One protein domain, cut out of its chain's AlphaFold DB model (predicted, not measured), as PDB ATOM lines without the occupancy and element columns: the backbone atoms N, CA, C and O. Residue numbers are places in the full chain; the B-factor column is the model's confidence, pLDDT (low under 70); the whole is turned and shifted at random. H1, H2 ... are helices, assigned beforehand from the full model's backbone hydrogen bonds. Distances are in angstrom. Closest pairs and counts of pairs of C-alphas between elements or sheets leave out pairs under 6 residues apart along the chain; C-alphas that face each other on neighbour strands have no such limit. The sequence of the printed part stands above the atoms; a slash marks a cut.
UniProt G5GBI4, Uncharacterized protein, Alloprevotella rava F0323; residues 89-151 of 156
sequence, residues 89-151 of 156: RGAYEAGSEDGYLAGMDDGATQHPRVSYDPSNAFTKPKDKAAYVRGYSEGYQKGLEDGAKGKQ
ATOM      1  N   ARG A  89     444.540 340.053 331.075       74.44
ATOM      2  CA  ARG A  89     444.237 341.440 331.435       74.44
ATOM      3  C   ARG A  89     443.597 341.506 332.816       74.44
ATOM      4  O   ARG A  89     442.977 340.561 333.311       74.44
ATOM      5  N   GLY A  90     443.766 342.652 333.473       85.81
ATOM      6  CA  GLY A  90     443.107 342.893 334.753       85.81
ATOM      7  C   GLY A  90     441.588 342.804 334.588       85.81
ATOM      8  O   GLY A  90     441.057 343.240 333.574       85.81
ATOM      9  N   ALA A  91     440.872 342.290 335.592       90.44
ATOM     10  CA  ALA A  91     439.426 342.056 335.490       90.44
ATOM     11  C   ALA A  91     438.626 343.288 335.025       90.44
ATOM     12  O   ALA A  91     437.666 343.156 334.278       90.44
ATOM     13  N   TYR A  92     439.055 344.485 335.432       94.19
ATOM     14  CA  TYR A  92     438.475 345.746 334.974       94.19
ATOM     15  C   TYR A  92     438.673 346.003 333.474       94.19
ATOM     16  O   TYR A  92     437.743 346.429 332.802       94.19
ATOM     17  N   GLU A  93     439.875 345.764 332.959       93.62
ATOM     18  CA  GLU A  93     440.220 345.999 331.557       93.62
ATOM     19  C   GLU A  93     439.504 344.999 330.647       93.62
ATOM     20  O   GLU A  93     438.887 345.413 329.672       93.62
ATOM     21  N   ALA A  94     439.469 343.723 331.048       92.19
ATOM     22  CA  ALA A  94     438.676 342.694 330.379       92.19
ATOM     23  C   ALA A  94     437.197 343.107 330.286       92.19
ATOM     24  O   ALA A  94     436.636 343.176 329.199       92.19
ATOM     25  N   GLY A  95     436.600 343.503 331.418       95.00
ATOM     26  CA  GLY A  95     435.223 343.992 331.434       95.00
ATOM     27  C   GLY A  95     435.032 345.216 330.546       95.00
ATOM     28  O   GLY A  95     434.067 345.274 329.796       95.00
ATOM     29  N   SER A  96     435.952 346.182 330.589       96.38
ATOM     30  CA  SER A  96     435.873 347.390 329.762       96.38
ATOM     31  C   SER A  96     435.870 347.094 328.270       96.38
ATOM     32  O   SER A  96     435.179 347.794 327.533       96.38
ATOM     33  N   GLU A  97     436.635 346.116 327.809       94.06
ATOM     34  CA  GLU A  97     436.635 345.746 326.398       94.06
ATOM     35  C   GLU A  97     435.381 344.968 326.004       94.06
ATOM     36  O   GLU A  97     434.731 345.338 325.026       94.06
ATOM     37  N   ASP A  98     434.990 343.970 326.799       94.50
ATOM     38  CA  ASP A  98     433.784 343.174 326.549       94.50
ATOM     39  C   ASP A  98     432.538 344.073 326.513       94.50
ATOM     40  O   ASP A  98     431.727 344.015 325.585       94.50
ATOM     41  N   GLY A  99     432.442 344.994 327.476       96.31
ATOM     42  CA  GLY A  99     431.401 346.010 327.518       96.31
ATOM     43  C   GLY A  99     431.446 346.931 326.304       96.31
ATOM     44  O   GLY A  99     430.403 347.189 325.711       96.31
ATOM     45  N   TYR A 100     432.629 347.408 325.898       96.00
ATOM     46  CA  TYR A 100     432.780 348.283 324.729       96.00
ATOM     47  C   TYR A 100     432.293 347.622 323.440       96.00
ATOM     48  O   TYR A 100     431.582 348.264 322.671       96.00
ATOM     49  N   LEU A 101     432.607 346.344 323.229       94.00
ATOM     50  CA  LEU A 101     432.152 345.592 322.058       94.00
ATOM     51  C   LEU A 101     430.629 345.414 322.048       94.00
ATOM     52  O   LEU A 101     429.997 345.702 321.031       94.00
ATOM     53  N   ALA A 102     430.035 345.031 323.181       94.88
ATOM     54  CA  ALA A 102     428.579 344.945 323.326       94.88
ATOM     55  C   ALA A 102     427.906 346.310 323.078       94.88
ATOM     56  O   ALA A 102     426.948 346.437 322.318       94.88
ATOM     57  N   GLY A 103     428.466 347.372 323.661       95.75
ATOM     58  CA  GLY A 103     427.991 348.735 323.453       95.75
ATOM     59  C   GLY A 103     428.074 349.158 321.990       95.75
ATOM     60  O   GLY A 103     427.139 349.768 321.486       95.75
ATOM     61  N   MET A 104     429.162 348.831 321.292       94.75
ATOM     62  CA  MET A 104     429.321 349.163 319.876       94.75
ATOM     63  C   MET A 104     428.228 348.546 319.002       94.75
ATOM     64  O   MET A 104     427.695 349.250 318.144       94.75
ATOM     65  N   ASP A 105     427.881 347.279 319.230       92.56
ATOM     66  CA  ASP A 105     426.827 346.584 318.481       92.56
ATOM     67  C   ASP A 105     425.435 347.170 318.782       92.56
ATOM     68  O   ASP A 105     424.697 347.572 317.877       92.56
ATOM     69  N   ASP A 106     425.111 347.351 320.064       93.62
ATOM     70  CA  ASP A 106     423.850 347.964 320.503       93.62
ATOM     71  C   ASP A 106     423.710 349.416 320.002       93.62
ATOM     72  O   ASP A 106     422.624 349.872 319.630       93.62
ATOM     73  N   GLY A 107     424.819 350.159 319.975       93.19
ATOM     74  CA  GLY A 107     424.883 351.533 319.488       93.19
ATOM     75  C   GLY A 107     424.688 351.615 317.977       93.19
ATOM     76  O   GLY A 107     423.945 352.473 317.498       93.19
ATOM     77  N   ALA A 108     425.312 350.704 317.229       91.31
ATOM     78  CA  ALA A 108     425.179 350.616 315.780       91.31
ATOM     79  C   ALA A 108     423.771 350.200 315.337       91.31
ATOM     80  O   ALA A 108     423.229 350.748 314.376       91.31
ATOM     81  N   THR A 109     423.161 349.258 316.055       91.19
ATOM     82  CA  THR A 109     421.798 348.784 315.783       91.19
ATOM     83  C   THR A 109     420.718 349.691 316.375       91.19
ATOM     84  O   THR A 109     419.539 349.486 316.094       91.19
ATOM     85  N   GLN A 110     421.102 350.708 317.159       88.75
ATOM     86  CA  GLN A 110     420.208 351.617 317.886       88.75
ATOM     87  C   GLN A 110     419.254 350.903 318.861       88.75
ATOM     88  O   GLN A 110     418.165 351.406 319.150       88.75
ATOM     89  N   HIS A 111     419.673 349.758 319.402       91.06
ATOM     90  CA  HIS A 111     418.933 349.002 320.409       91.06
ATOM     91  C   HIS A 111     419.773 348.858 321.683       91.06
ATOM     92  O   HIS A 111     420.487 347.873 321.853       91.06
ATOM     93  N   PRO A 112     419.694 349.827 322.612       91.44
ATOM     94  CA  PRO A 112     420.468 349.766 323.840       91.44
ATOM     95  C   PRO A 112     420.074 348.570 324.712       91.44
ATOM     96  O   PRO A 112     418.900 348.362 325.019       91.44
ATOM     97  N   ARG A 113     421.094 347.900 325.236       91.56
ATOM     98  CA  ARG A 113     421.092 346.861 326.264       91.56
ATOM     99  C   ARG A 113     420.577 345.508 325.795       91.56
ATOM    100  O   ARG A 113     420.216 344.690 326.638       91.56
ATOM    101  N   VAL A 114     420.568 345.268 324.489       93.31
ATOM    102  CA  VAL A 114     420.245 343.952 323.928       93.31
ATOM    103  C   VAL A 114     421.392 342.980 324.188       93.31
ATOM    104  O   VAL A 114     421.145 341.868 324.648       93.31
ATOM    105  N   SER A 115     422.634 343.417 323.985       90.69
ATOM    106  CA  SER A 115     423.841 342.620 324.246       90.69
ATOM    107  C   SER A 115     424.472 342.885 325.622       90.69
ATOM    108  O   SER A 115     425.552 342.384 325.928       90.69
ATOM    109  N   TYR A 116     423.818 343.665 326.492       93.88
ATOM    110  CA  TYR A 116     424.349 343.984 327.822       93.88
ATOM    111  C   TYR A 116     424.256 342.783 328.777       93.88
ATOM    112  O   TYR A 116     423.219 342.568 329.408       93.88
ATOM    113  N   ASP A 117     425.367 342.068 328.970       94.62
ATOM    114  CA  ASP A 117     425.519 341.035 329.996       94.62
ATOM    115  C   ASP A 117     426.824 341.216 330.801       94.62
ATOM    116  O   ASP A 117     427.909 340.895 330.322       94.62
ATOM    117  N   PRO A 118     426.754 341.695 332.058       90.81
ATOM    118  CA  PRO A 118     427.928 341.861 332.911       90.81
ATOM    119  C   PRO A 118     428.334 340.569 333.656       90.81
ATOM    120  O   PRO A 118     429.141 340.627 334.598       90.81
ATOM    121  N   SER A 119     427.750 339.413 333.316       93.44
ATOM    122  CA  SER A 119     428.126 338.125 333.901       93.44
ATOM    123  C   SER A 119     429.600 337.794 333.623       93.44
ATOM    124  O   SER A 119     430.183 338.220 332.631       93.44
ATOM    125  N   ASN A 120     430.263 337.108 334.563       90.38
ATOM    126  CA  ASN A 120     431.686 336.791 334.432       90.38
ATOM    127  C   ASN A 120     432.120 335.567 335.248       90.38
ATOM    128  O   ASN A 120     431.506 335.202 336.255       90.38
ATOM    129  N   ALA A 121     433.243 334.976 334.829       89.06
ATOM    130  CA  ALA A 121     433.829 333.773 335.416       89.06
ATOM    131  C   ALA A 121     434.917 334.047 336.483       89.06
ATOM    132  O   ALA A 121     435.609 333.117 336.913       89.06
ATOM    133  N   PHE A 122     435.113 335.299 336.928       87.50
ATOM    134  CA  PHE A 122     436.117 335.603 337.957       87.50
ATOM    135  C   PHE A 122     435.741 334.956 339.288       87.50
ATOM    136  O   PHE A 122     434.591 334.977 339.706       87.50
ATOM    137  N   THR A 123     436.709 334.386 340.001       88.88
ATOM    138  CA  THR A 123     436.428 333.690 341.270       88.88
ATOM    139  C   THR A 123     436.424 334.651 342.461       88.88
ATOM    140  O   THR A 123     435.637 334.490 343.392       88.88
ATOM    141  N   LYS A 124     437.288 335.675 342.444       92.12
ATOM    142  CA  LYS A 124     437.437 336.620 343.559       92.12
ATOM    143  C   LYS A 124     436.361 337.713 343.489       92.12
ATOM    144  O   LYS A 124     436.226 338.339 342.439       92.12
ATOM    145  N   PRO A 125     435.665 338.038 344.594       93.12
ATOM    146  CA  PRO A 125     434.636 339.084 344.602       93.12
ATOM    147  C   PRO A 125     435.133 340.456 344.131       93.12
ATOM    148  O   PRO A 125     434.427 341.154 343.410       93.12
ATOM    149  N   LYS A 126     436.371 340.823 344.494       93.75
ATOM    150  CA  LYS A 126     437.008 342.073 344.050       93.75
ATOM    151  C   LYS A 126     437.146 342.134 342.527       93.75
ATOM    152  O   LYS A 126     436.873 343.174 341.939       93.75
ATOM    153  N   ASP A 127     437.528 341.021 341.910       93.19
ATOM    154  CA  ASP A 127     437.734 340.931 340.465       93.19
ATOM    155  C   ASP A 127     436.389 340.912 339.731       93.19
ATOM    156  O   ASP A 127     436.229 341.632 338.751       93.19
ATOM    157  N   LYS A 128     435.377 340.210 340.271       94.38
ATOM    158  CA  LYS A 128     433.994 340.277 339.764       94.38
ATOM    159  C   LYS A 128     433.475 341.716 339.730       94.38
ATOM    160  O   LYS A 128     432.950 342.159 338.717       94.38
ATOM    161  N   ALA A 129     433.629 342.452 340.832       95.44
ATOM    162  CA  ALA A 129     433.172 343.838 340.924       95.44
ATOM    163  C   ALA A 129     433.961 344.770 339.991       95.44
ATOM    164  O   ALA A 129     433.385 345.668 339.381       95.44
ATOM    165  N   ALA A 130     435.272 344.547 339.863       95.44
ATOM    166  CA  ALA A 130     436.115 345.294 338.940       95.44
ATOM    167  C   ALA A 130     435.686 345.071 337.481       95.44
ATOM    168  O   ALA A 130     435.561 346.050 336.752       95.44
ATOM    169  N   TYR A 131     435.395 343.826 337.094       95.88
ATOM    170  CA  TYR A 131     434.872 343.490 335.771       95.88
ATOM    171  C   TYR A 131     433.542 344.178 335.488       95.88
ATOM    172  O   TYR A 131     433.428 344.879 334.494       95.88
ATOM    173  N   VAL A 132     432.559 344.053 336.386       96.81
ATOM    174  CA  VAL A 132     431.231 344.663 336.191       96.81
ATOM    175  C   VAL A 132     431.337 346.182 336.034       96.81
ATOM    176  O   VAL A 132     430.652 346.763 335.194       96.81
ATOM    177  N   ARG A 133     432.220 346.825 336.810       97.38
ATOM    178  CA  ARG A 133     432.481 348.261 336.677       97.38
ATOM    179  C   ARG A 133     433.070 348.587 335.303       97.38
ATOM    180  O   ARG A 133     432.497 349.413 334.599       97.38
ATOM    181  N   GLY A 134     434.145 347.900 334.914       96.75
ATOM    182  CA  GLY A 134     434.757 348.062 333.595       96.75
ATOM    183  C   GLY A 134     433.736 347.877 332.476       96.75
ATOM    184  O   GLY A 134     433.595 348.757 331.636       96.75
ATOM    185  N   TYR A 135     432.938 346.811 332.540       97.56
ATOM    186  CA  TYR A 135     431.876 346.505 331.584       97.56
ATOM    187  C   TYR A 135     430.888 347.649 331.417       97.56
ATOM    188  O   TYR A 135     430.608 348.065 330.296       97.56
ATOM    189  N   SER A 136     430.383 348.201 332.519       97.31
ATOM    190  CA  SER A 136     429.429 349.309 332.449       97.31
ATOM    191  C   SER A 136     430.019 350.570 331.804       97.31
ATOM    192  O   SER A 136     429.353 351.204 330.985       97.31
ATOM    193  N   GLU A 137     431.274 350.902 332.122       97.31
ATOM    194  CA  GLU A 137     431.967 352.078 331.583       97.31
ATOM    195  C   GLU A 137     432.324 351.893 330.101       97.31
ATOM    196  O   GLU A 137     432.057 352.766 329.271       97.31
ATOM    197  N   GLY A 138     432.870 350.724 329.757       96.62
ATOM    198  CA  GLY A 138     433.173 350.327 328.389       96.62
ATOM    199  C   GLY A 138     431.930 350.335 327.511       96.62
ATOM    200  O   GLY A 138     431.942 350.939 326.442       96.62
ATOM    201  N   TYR A 139     430.832 349.760 328.002       97.50
ATOM    202  CA  TYR A 139     429.557 349.707 327.294       97.50
ATOM    203  C   TYR A 139     429.002 351.084 326.964       97.50
ATOM    204  O   TYR A 139     428.586 351.317 325.832       97.50
ATOM    205  N   GLN A 140     429.026 352.022 327.912       97.25
ATOM    206  CA  GLN A 140     428.554 353.377 327.638       97.25
ATOM    207  C   GLN A 140     429.369 354.033 326.515       97.25
ATOM    208  O   GLN A 140     428.799 354.605 325.585       97.25
ATOM    209  N   LYS A 141     430.697 353.887 326.559       95.81
ATOM    210  CA  LYS A 141     431.586 354.412 325.519       95.81
ATOM    211  C   LYS A 141     431.363 353.723 324.166       95.81
ATOM    212  O   LYS A 141     431.332 354.396 323.138       95.81
ATOM    213  N   GLY A 142     431.185 352.403 324.174       94.50
ATOM    214  CA  GLY A 142     430.902 351.598 322.988       94.50
ATOM    215  C   GLY A 142     429.591 352.006 322.331       94.50
ATOM    216  O   GLY A 142     429.561 352.215 321.124       94.50
ATOM    217  N   LEU A 143     428.542 352.227 323.126       95.31
ATOM    218  CA  LEU A 143     427.232 352.682 322.656       95.31
ATOM    219  C   LEU A 143     427.328 354.004 321.895       95.31
ATOM    220  O   LEU A 143     426.773 354.151 320.806       95.31
ATOM    221  N   GLU A 144     428.066 354.965 322.449       94.75
ATOM    222  CA  GLU A 144     428.275 356.264 321.813       94.75
ATOM    223  C   GLU A 144     429.096 356.169 320.523       94.75
ATOM    224  O   GLU A 144     428.817 356.890 319.563       94.75
ATOM    225  N   ASP A 145     430.125 355.320 320.493       92.94
ATOM    226  CA  ASP A 145     430.973 355.124 319.315       92.94
ATOM    227  C   ASP A 145     430.257 354.326 318.209       92.94
ATOM    228  O   ASP A 145     430.351 354.689 317.032       92.94
ATOM    229  N   GLY A 146     429.486 353.300 318.579       90.31
ATOM    230  CA  GLY A 146     428.633 352.519 317.684       90.31
ATOM    231  C   GLY A 146     427.556 353.378 317.028       90.31
ATOM    232  O   GLY A 146     427.416 353.366 315.807       90.31
ATOM    233  N   ALA A 147     426.888 354.238 317.808       89.31
ATOM    234  CA  ALA A 147     425.893 355.186 317.293       89.31
ATOM    235  C   ALA A 147     426.483 356.216 316.309       89.31
ATOM    236  O   ALA A 147     425.767 356.755 315.465       89.31
ATOM    237  N   LYS A 148     427.793 356.487 316.392       90.69
ATOM    238  CA  LYS A 148     428.534 357.353 315.454       90.69
ATOM    239  C   LYS A 148     429.027 356.603 314.210       90.69
ATOM    240  O   LYS A 148     429.727 357.199 313.395       90.69
ATOM    241  N   GLY A 149     428.696 355.318 314.062       80.25
ATOM    242  CA  GLY A 149     429.092 354.511 312.911       80.25
ATOM    243  C   GLY A 149     430.579 354.155 312.884       80.25
ATOM    244  O   GLY A 149     431.109 353.889 311.813       80.25
ATOM    245  N   LYS A 150     431.265 354.134 314.037       75.56
ATOM    246  CA  LYS A 150     432.664 353.668 314.135       75.56
ATOM    247  C   LYS A 150     432.802 352.143 314.182       75.56
ATOM    248  O   LYS A 150     433.895 351.638 314.429       75.56
ATOM    249  N   GLN A 151     431.709 351.411 313.976       67.50
ATOM    250  CA  GLN A 151     431.761 349.978 313.707       67.50
ATOM    251  C   GLN A 151     432.720 349.728 312.544       67.50
ATOM    252  O   GLN A 151     432.691 350.463 311.560       67.50
TER     253      GLN A 151
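AT A GLANCE: This is residues 89 to 151 of the 156 residues of an uncharacterized protein of Alloprevotella rava F0323 (UniProt G5GBI4). Two long helices, H1 and H2, lie side by side and run the same way, and the stretch of residues 110 to 124 runs back along the pair from the end of H1 to the start of H2. The printed part has 63 residues with two named helices, H1 then H2, and no named strand; the class is all helix. It is compact, with a radius of gyration of the C-alphas of 11.5 A, and elongated, spanning 36 by 18 by 12 A.

HOW THE PARTS SIT: Look first at H1, residues 91 to 109, then at H2, residues 125 to 147: they touch, and their closest C-alphas are those of Ser 96 and Gly 134, 4.0 A apart. They run the same way at a shallow tilt of 28 degrees. In H1 and H2 every O i to N i+4 pair is within hydrogen-bond range.

IN THESE COORDINATES: Find C-alpha 91 at (439.426, 342.056, 335.490); from there H1 runs 27.3 A to C-alpha 109. H2 runs 32.9 A from C-alpha 125 at (434.636, 339.084, 344.602) to C-alpha 147 at (425.893, 355.186, 317.293).

THE WHOLE: The C-alphas farthest apart, those of Lys 124 and Gly 149, are 36.5 A apart. The link from H1 to H2 is long, and the printed part has no cut. In this model, residue 151 is under 70 in pLDDT.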